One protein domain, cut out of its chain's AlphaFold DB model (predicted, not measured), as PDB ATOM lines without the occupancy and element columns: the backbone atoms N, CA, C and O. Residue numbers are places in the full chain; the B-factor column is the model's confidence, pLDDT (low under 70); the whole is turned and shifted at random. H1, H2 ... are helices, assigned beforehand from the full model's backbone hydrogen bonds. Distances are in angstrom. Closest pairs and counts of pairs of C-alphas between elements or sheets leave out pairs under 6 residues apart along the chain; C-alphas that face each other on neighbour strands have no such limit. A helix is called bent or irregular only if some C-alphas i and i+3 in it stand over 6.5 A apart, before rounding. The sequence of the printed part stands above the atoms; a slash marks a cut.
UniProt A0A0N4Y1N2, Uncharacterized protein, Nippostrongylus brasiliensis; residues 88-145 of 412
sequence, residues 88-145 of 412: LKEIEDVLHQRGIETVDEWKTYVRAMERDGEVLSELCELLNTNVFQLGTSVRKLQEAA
ATOM      1  N   LEU A  88      37.374  33.104 -40.756       64.88
ATOM      2  CA  LEU A  88      36.803  31.754 -40.814       64.88
ATOM      3  C   LEU A  88      37.668  30.761 -40.050       64.88
ATOM      4  O   LEU A  88      37.141  30.007 -39.242       64.88
ATOM      5  N   LYS A  89      38.985  30.831 -40.247       66.06
ATOM      6  CA  LYS A  89      39.934  29.985 -39.535       66.06
ATOM      7  C   LYS A  89      39.912  30.235 -38.026       66.06
ATOM      8  O   LYS A  89      39.875  29.286 -37.261       66.06
ATOM      9  N   GLU A  90      39.871  31.496 -37.593       74.94
ATOM     10  CA  GLU A  90      39.775  31.819 -36.163       74.94
ATOM     11  C   GLU A  90      38.453  31.316 -35.555       74.94
ATOM     12  O   GLU A  90      38.440  30.795 -34.443       74.94
ATOM     13  N   ILE A  91      37.334  31.440 -36.278       74.44
ATOM     14  CA  ILE A  91      36.037  30.903 -35.841       74.44
ATOM     15  C   ILE A  91      36.109  29.377 -35.734       74.44
ATOM     16  O   ILE A  91      35.680  28.821 -34.728       74.44
ATOM     17  N   GLU A  92      36.679  28.709 -36.732       71.88
ATOM     18  CA  GLU A  92      36.846  27.257 -36.762       71.88
ATOM     19  C   GLU A  92      37.743  26.757 -35.621       71.88
ATOM     20  O   GLU A  92      37.358  25.829 -34.907       71.88
ATOM     21  N   ASP A  93      38.881  27.415 -35.378       74.31
ATOM     22  CA  ASP A  93      39.807  27.100 -34.284       74.31
ATOM     23  C   ASP A  93      39.117  27.262 -32.917       74.31
ATOM     24  O   ASP A  93      39.274  26.434 -32.018       74.31
ATOM     25  N   VAL A  94      38.315  28.316 -32.754       77.44
ATOM     26  CA  VAL A  94      37.583  28.604 -31.515       77.44
ATOM     27  C   VAL A  94      36.434  27.619 -31.271       77.44
ATOM     28  O   VAL A  94      36.172  27.269 -30.116       77.44
ATOM     29  N   LEU A  95      35.739  27.180 -32.322       79.62
ATOM     30  CA  LEU A  95      34.687  26.165 -32.224       79.62
ATOM     31  C   LEU A  95      35.281  24.799 -31.860       79.62
ATOM     32  O   LEU A  95      34.826  24.189 -30.892       79.62
ATOM     33  N   HIS A  96      36.376  24.394 -32.510       76.75
ATOM     34  CA  HIS A  96      37.096  23.164 -32.171       76.75
ATOM     35  C   HIS A  96      37.658  23.185 -30.744       76.75
ATOM     36  O   HIS A  96      37.523  22.210 -30.011       76.75
ATOM     37  N   GLN A  97      38.231  24.307 -30.291       76.62
ATOM     38  CA  GLN A  97      38.699  24.451 -28.903       76.62
ATOM     39  C   GLN A  97      37.576  24.297 -27.869       76.62
ATOM     40  O   GLN A  97      37.839  23.929 -26.725       76.62
ATOM     41  N   ARG A  98      36.330  24.585 -28.259       72.69
ATOM     42  CA  ARG A  98      35.135  24.408 -27.425       72.69
ATOM     43  C   ARG A  98      34.466  23.043 -27.607       72.69
ATOM     44  O   ARG A  98      33.455  22.803 -26.954       72.69
ATOM     45  N   GLY A  99      35.028  22.164 -28.440       79.75
ATOM     46  CA  GLY A  99      34.463  20.852 -28.753       79.75
ATOM     47  C   GLY A  99      33.162  20.931 -29.552       79.75
ATOM     48  O   GLY A  99      32.302  20.077 -29.378       79.75
ATOM     49  N   ILE A 100      32.984  21.987 -30.350       78.25
ATOM     50  CA  ILE A 100      31.826  22.177 -31.224       78.25
ATOM     51  C   ILE A 100      32.276  21.838 -32.641       78.25
ATOM     52  O   ILE A 100      32.938  22.646 -33.291       78.25
ATOM     53  N   GLU A 101      31.925  20.645 -33.101       75.19
ATOM     54  CA  GLU A 101      32.319  20.122 -34.415       75.19
ATOM     55  C   GLU A 101      31.127  20.097 -35.380       75.19
ATOM     56  O   GLU A 101      31.302  20.099 -36.599       75.19
ATOM     57  N   THR A 102      29.900  20.143 -34.849       72.62
ATOM     58  CA  THR A 102      28.668  20.088 -35.643       72.62
ATOM     59  C   THR A 102      27.797  21.338 -35.509       72.62
ATOM     60  O   THR A 102      27.821  22.082 -34.524       72.62
ATOM     61  N   VAL A 103      26.949  21.558 -36.517       64.25
ATOM     62  CA  VAL A 103      25.980  22.666 -36.531       64.25
ATOM     63  C   VAL A 103      24.951  22.531 -35.402       64.25
ATOM     64  O   VAL A 103      24.497  23.541 -34.857       64.25
ATOM     65  N   ASP A 104      24.577  21.313 -35.021       68.50
ATOM     66  CA  ASP A 104      23.601  21.089 -33.951       68.50
ATOM     67  C   ASP A 104      24.210  21.262 -32.553       68.50
ATOM     68  O   ASP A 104      23.549  21.810 -31.664       68.50
ATOM     69  N   GLU A 105      25.490  20.927 -32.368       70.31
ATOM     70  CA  GLU A 105      26.255  21.310 -31.174       70.31
ATOM     71  C   GLU A 105      26.384  22.826 -31.066       70.31
ATOM     72  O   GLU A 105      26.166  23.381 -29.990       70.31
ATOM     73  N   TRP A 106      26.638  23.521 -32.180       74.31
ATOM     74  CA  TRP A 106      26.663  24.981 -32.207       74.31
ATOM     75  C   TRP A 106      25.314  25.581 -31.793       74.31
ATOM     76  O   TRP A 106      25.264  26.442 -30.915       74.31
ATOM     77  N   LYS A 107      24.197  25.100 -32.356       65.62
ATOM     78  CA  LYS A 107      22.850  25.553 -31.958       65.62
ATOM     79  C   LYS A 107      22.580  25.296 -30.476       65.62
ATOM     80  O   LYS A 107      21.991  26.139 -29.802       65.62
ATOM     81  N   THR A 108      22.996  24.139 -29.971       72.12
ATOM     82  CA  THR A 108      22.810  23.759 -28.564       72.12
ATOM     83  C   THR A 108      23.653  24.633 -27.641       72.12
ATOM     84  O   THR A 108      23.148  25.122 -26.632       72.12
ATOM     85  N   TYR A 109      24.901  24.901 -28.023       76.38
ATOM     86  CA  TYR A 109      25.807  25.808 -27.331       76.38
ATOM     87  C   TYR A 109      25.242  27.230 -27.264       76.38
ATOM     88  O   TYR A 109      25.200  27.821 -26.187       76.38
ATOM     89  N   VAL A 110      24.734  27.761 -28.380       70.25
ATOM     90  CA  VAL A 110      24.109  29.092 -28.419       70.25
ATOM     91  C   VAL A 110      22.896  29.156 -27.486       70.25
ATOM     92  O   VAL A 110      22.827  30.053 -26.650       70.25
ATOM     93  N   ARG A 111      21.997  28.163 -27.531       70.38
ATOM     94  CA  ARG A 111      20.836  28.093 -26.622       70.38
ATOM     95  C   ARG A 111      21.223  27.963 -25.149       70.38
ATOM     96  O   ARG A 111      20.497  28.426 -24.273       70.38
ATOM     97  N   ALA A 112      22.321  27.275 -24.842       70.62
ATOM     98  CA  ALA A 112      22.829  27.180 -23.476       70.62
ATOM     99  C   ALA A 112      23.365  28.537 -23.004       70.62
ATOM    100  O   ALA A 112      22.948  29.019 -21.958       70.62
ATOM    101  N   MET A 113      24.177  29.200 -23.829       76.50
ATOM    102  CA  MET A 113      24.708  30.533 -23.546       76.50
ATOM    103  C   MET A 113      23.614  31.594 -23.359       76.50
ATOM    104  O   MET A 113      23.758  32.473 -22.509       76.50
ATOM    105  N   GLU A 114      22.526  31.524 -24.131       68.00
ATOM    106  CA  GLU A 114      21.359  32.403 -23.975       68.00
ATOM    107  C   GLU A 114      20.683  32.208 -22.613       68.00
ATOM    108  O   GLU A 114      20.518  33.175 -21.870       68.00
ATOM    109  N   ARG A 115      20.379  30.954 -22.247       70.38
ATOM    110  CA  ARG A 115      19.784  30.620 -20.941       70.38
ATOM    111  C   ARG A 115      20.689  31.019 -19.780       70.38
ATOM    112  O   ARG A 115      20.221  31.605 -18.808       70.38
ATOM    113  N   ASP A 116      21.985  30.748 -19.888       71.38
ATOM    114  CA  ASP A 116      22.954  31.102 -18.850       71.38
ATOM    115  C   ASP A 116      23.063  32.626 -18.690       71.38
ATOM    116  O   ASP A 116      23.202  33.129 -17.575       71.38
ATOM    117  N   GLY A 117      22.940  33.384 -19.784       69.81
ATOM    118  CA  GLY A 117      22.877  34.844 -19.757       69.81
ATOM    119  C   GLY A 117      21.654  35.388 -19.009       69.81
ATOM    120  O   GLY A 117      21.791  36.339 -18.236       69.81
ATOM    121  N   GLU A 118      20.482  34.779 -19.200       70.38
ATOM    122  CA  GLU A 118      19.251  35.126 -18.474       70.38
ATOM    123  C   GLU A 118      19.394  34.846 -16.974       70.38
ATOM    124  O   GLU A 118      19.197  35.747 -16.157       70.38
ATOM    125  N   VAL A 119      19.861  33.646 -16.616       71.12
ATOM    126  CA  VAL A 119      20.103  33.250 -15.219       71.12
ATOM    127  C   VAL A 119      21.117  34.178 -14.544       71.12
ATOM    128  O   VAL A 119      20.916  34.613 -13.409       71.12
ATOM    129  N   LEU A 120      22.206  34.537 -15.231       70.56
ATOM    130  CA  LEU A 120      23.193  35.483 -14.704       70.56
ATOM    131  C   LEU A 120      22.601  36.880 -14.486       70.56
ATOM    132  O   LEU A 120      22.955  37.536 -13.504       70.56
ATOM    133  N   SER A 121      21.704  37.333 -15.366       70.88
ATOM    134  CA  SER A 121      21.013  38.615 -15.209       70.88
ATOM    135  C   SER A 121      20.102  38.609 -13.982       70.88
ATOM    136  O   SER A 121      20.192  39.518 -13.158       70.88
ATOM    137  N   GLU A 122      19.295  37.561 -13.808       69.88
ATOM    138  CA  GLU A 122      18.432  37.396 -12.632       69.88
ATOM    139  C   GLU A 122      19.245  37.361 -11.332       69.88
ATOM    140  O   GLU A 122      18.915  38.047 -10.365       69.88
ATOM    141  N   LEU A 123      20.360  36.624 -11.306       70.38
ATOM    142  CA  LEU A 123      21.247  36.564 -10.141       70.38
ATOM    143  C   LEU A 123      21.891  37.920  -9.829       70.38
ATOM    144  O   LEU A 123      22.039  38.286  -8.659       70.38
ATOM    145  N   CYS A 124      22.267  38.681 -10.856       68.25
ATOM    146  CA  CYS A 124      22.782  40.037 -10.701       68.25
ATOM    147  C   CYS A 124      21.734  40.999 -10.132       68.25
ATOM    148  O   CYS A 124      22.076  41.805  -9.265       68.25
ATOM    149  N   GLU A 125      20.475  40.892 -10.557       73.62
ATOM    150  CA  GLU A 125      19.364  41.676 -10.008       73.62
ATOM    151  C   GLU A 125      19.066  41.295  -8.553       73.62
ATOM    152  O   GLU A 125      19.039  42.167  -7.683       73.62
ATOM    153  N   LEU A 126      18.934  39.997  -8.264       73.50
ATOM    154  CA  LEU A 126      18.673  39.474  -6.919       73.50
ATOM    155  C   LEU A 126      19.759  39.875  -5.915       73.50
ATOM    156  O   LEU A 126      19.464  40.171  -4.758       73.50
ATOM    157  N   LEU A 127      21.018  39.899  -6.353       72.31
ATOM    158  CA  LEU A 127      22.159  40.267  -5.514       72.31
ATOM    159  C   LEU A 127      22.541  41.748  -5.630       72.31
ATOM    160  O   LEU A 127      23.499  42.165  -4.980       72.31
ATOM    161  N   ASN A 128      21.818  42.535  -6.437       74.81
ATOM    162  CA  ASN A 128      22.102  43.937  -6.756       74.81
ATOM    163  C   ASN A 128      23.586  44.184  -7.105       74.81
ATOM    164  O   ASN A 128      24.241  45.087  -6.577       74.81
ATOM    165  N   THR A 129      24.153  43.321  -7.949       75.75
ATOM    166  CA  THR A 129      25.579  43.328  -8.313       75.75
ATOM    167  C   THR A 129      25.763  43.169  -9.817       75.75
ATOM    168  O   THR A 129      24.840  42.792 -10.527       75.75
ATOM    169  N   ASN A 130      26.959  43.465 -10.333       72.12
ATOM    170  CA  ASN A 130      27.282  43.209 -11.738       72.12
ATOM    171  C   ASN A 130      27.893  41.808 -11.936       72.12
ATOM    172  O   ASN A 130      28.445  41.232 -10.998       72.12
ATOM    173  N   VAL A 131      27.848  41.290 -13.171       70.69
ATOM    174  CA  VAL A 131      28.375  39.955 -13.535       70.69
ATOM    175  C   VAL A 131      29.831  39.757 -13.089       70.69
ATOM    176  O   VAL A 131      30.199  38.684 -12.623       70.69
ATOM    177  N   PHE A 132      30.653  40.809 -13.140       68.62
ATOM    178  CA  PHE A 132      32.064  40.754 -12.739       68.62
ATOM    179  C   PHE A 132      32.272  40.690 -11.216       68.62
ATOM    180  O   PHE A 132      33.335  40.291 -10.746       68.62
ATOM    181  N   GLN A 133      31.273  41.088 -10.432       70.88
ATOM    182  CA  GLN A 133      31.291  41.102  -8.969       70.88
ATOM    183  C   GLN A 133      30.470  39.963  -8.363       70.88
ATOM    184  O   GLN A 133      30.639  39.670  -7.177       70.88
ATOM    185  N   LEU A 134      29.648  39.289  -9.170       73.94
ATOM    186  CA  LEU A 134      28.723  38.241  -8.755       73.94
ATOM    187  C   LEU A 134      29.417  37.150  -7.927       73.94
ATOM    188  O   LEU A 134      29.008  36.862  -6.805       73.94
ATOM    189  N   GLY A 135      30.549  36.627  -8.408       74.25
ATOM    190  CA  GLY A 135      31.310  35.592  -7.698       74.25
ATOM    191  C   GLY A 135      31.920  36.047  -6.364       74.25
ATOM    192  O   GLY A 135      32.181  35.225  -5.485       74.25
ATOM    193  N   THR A 136      32.152  37.348  -6.179       75.19
ATOM    194  CA  THR A 136      32.613  37.913  -4.901       75.19
ATOM    195  C   THR A 136      31.441  38.079  -3.937       75.19
ATOM    196  O   THR A 136      31.570  37.790  -2.748       75.19
ATOM    197  N   SER A 137      30.285  38.508  -4.442       70.19
ATOM    198  CA  SER A 137      29.060  38.692  -3.659       70.19
ATOM    199  C   SER A 137      28.480  37.364  -3.177       70.19
ATOM    200  O   SER A 137      28.154  37.242  -1.999       70.19
ATOM    201  N   VAL A 138      28.452  36.340  -4.036       78.88
ATOM    202  CA  VAL A 138      28.037  34.976  -3.667       78.88
ATOM    203  C   VAL A 138      28.965  34.393  -2.600       78.88
ATOM    204  O   VAL A 138      28.482  33.843  -1.615       78.88
ATOM    205  N   ARG A 139      30.290  34.576  -2.721       80.62
ATOM    206  CA  ARG A 139      31.248  34.139  -1.688       80.62
ATOM    207  C   ARG A 139      31.015  34.825  -0.343       80.62
ATOM    208  O   ARG A 139      31.012  34.155   0.683       80.62
ATOM    209  N   LYS A 140      30.748  36.135  -0.337       74.94
ATOM    210  CA  LYS A 140      30.393  36.871   0.890       74.94
ATOM    211  C   LYS A 140      29.088  36.370   1.508       74.94
ATOM    212  O   LYS A 140      29.015  36.239   2.725       74.94
ATOM    213  N   LEU A 141      28.083  36.062   0.685       76.06
ATOM    214  CA  LEU A 141      26.805  35.510   1.136       76.06
ATOM    215  C   LEU A 141      26.982  34.103   1.734       76.06
ATOM    216  O   LEU A 141      26.456  33.818   2.804       76.06
ATOM    217  N   GLN A 142      27.783  33.250   1.089       77.81
ATOM    218  CA  GLN A 142      28.134  31.918   1.592       77.81
ATOM    219  C   GLN A 142      28.933  31.990   2.899       77.81
ATOM    220  O   GLN A 142      28.696  31.199   3.807       77.81
ATOM    221  N   GLU A 143      29.859  32.942   3.030       75.62
ATOM    222  CA  GLU A 143      30.589  33.174   4.280       75.62
ATOM    223  C   GLU A 143      29.683  33.704   5.395       75.62
ATOM    224  O   GLU A 143      29.827  33.272   6.536       75.62
ATOM    225  N   ALA A 144      28.739  34.596   5.085       69.75
ATOM    226  CA  ALA A 144      27.748  35.084   6.043       69.75
ATOM    227  C   ALA A 144      26.802  33.961   6.503       69.75
ATOM    228  O   ALA A 144      26.547  33.824   7.698       69.75
ATOM    229  N   ALA A 145      26.366  33.100   5.579       69.69
ATOM    230  CA  ALA A 145      25.549  31.928   5.879       69.69
ATOM    231  C   ALA A 145      26.306  30.888   6.727       69.69
ATOM    232  O   ALA A 145      25.746  30.338   7.672       69.69
TER     233      ALA A 145
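What this domain is: This is residues 88 to 145 of the 412 residues of an uncharacterized protein of Nippostrongylus brasiliensis (UniProt A0A0N4Y1N2). One long helix, H2, makes the backbone of a drawn-out, open bracket, with a shorter helix near each of its two ends, H1 near the first and H3 near the last, both on the same broad side of H2. H3 begins over the last turns of H2, packs there with its own first turn, and runs on past the end of H2, while the residues 110 to 116 of H2 are bare. The printed part has 58 residues with three named helices, in the order H1, H2, H3, and no named strand; the class is all helix. The whole is extended, with a radius of gyration of the C-alphas of 16.1 A and spans of 46 by 18 by 17 A.

Where its parts are: H2, residues 103 to 126, is the longest helix, with 24 residues and 34.8 A from first to last C-alpha; C-alpha 103 is at (25.980, 22.666, -36.531). Before it comes H1, residues 88 to 97, which measures 14.1 A and begins with C-alpha 88 at (36.803, 31.754, -40.814). After it comes H3, residues 131 to 145, which measures 21.2 A and ends with C-alpha 145 at (25.549, 31.928, 5.879). H3 is irregular: C-alphas 132 and 135 are 7.3 A apart, and its line is a rough one.

How they stand to each other: H2 touches H3 with residues 120 to 124 alone, and H3 touches H2 with residues 131 to 134 alone. Their closest C-alphas, those of Cys 124 and Val 131, are 6.3 A apart. The two run the same way at a steep tilt of 57 degrees, with their centres 20.6 A apart. H1 touches no helix: it is only just apart from H2, with 8.1 A between their closest C-alphas, and it is apart from H3. Residues 110 to 116, which belong to H2, stand free. In H1 and H2 every pair of O i and N i+4 is within hydrogen-bond range; in H3, 9 of 11 are.

The domain as a whole: The outline is a rod, and the two C-alphas farthest apart, those of Leu 88 and Ala 145, are 48.0 A from each other. The printed part has no cut. The link from H1 to H2, with five residues, and the link from H2 to H3, with four, are both tight. The mean pLDDT of the printed part is 72.7, and 12 residues are under 70, namely 88 to 89, 103 to 104, 107, 114, 117, 122, 124, 132 and 144 to 145.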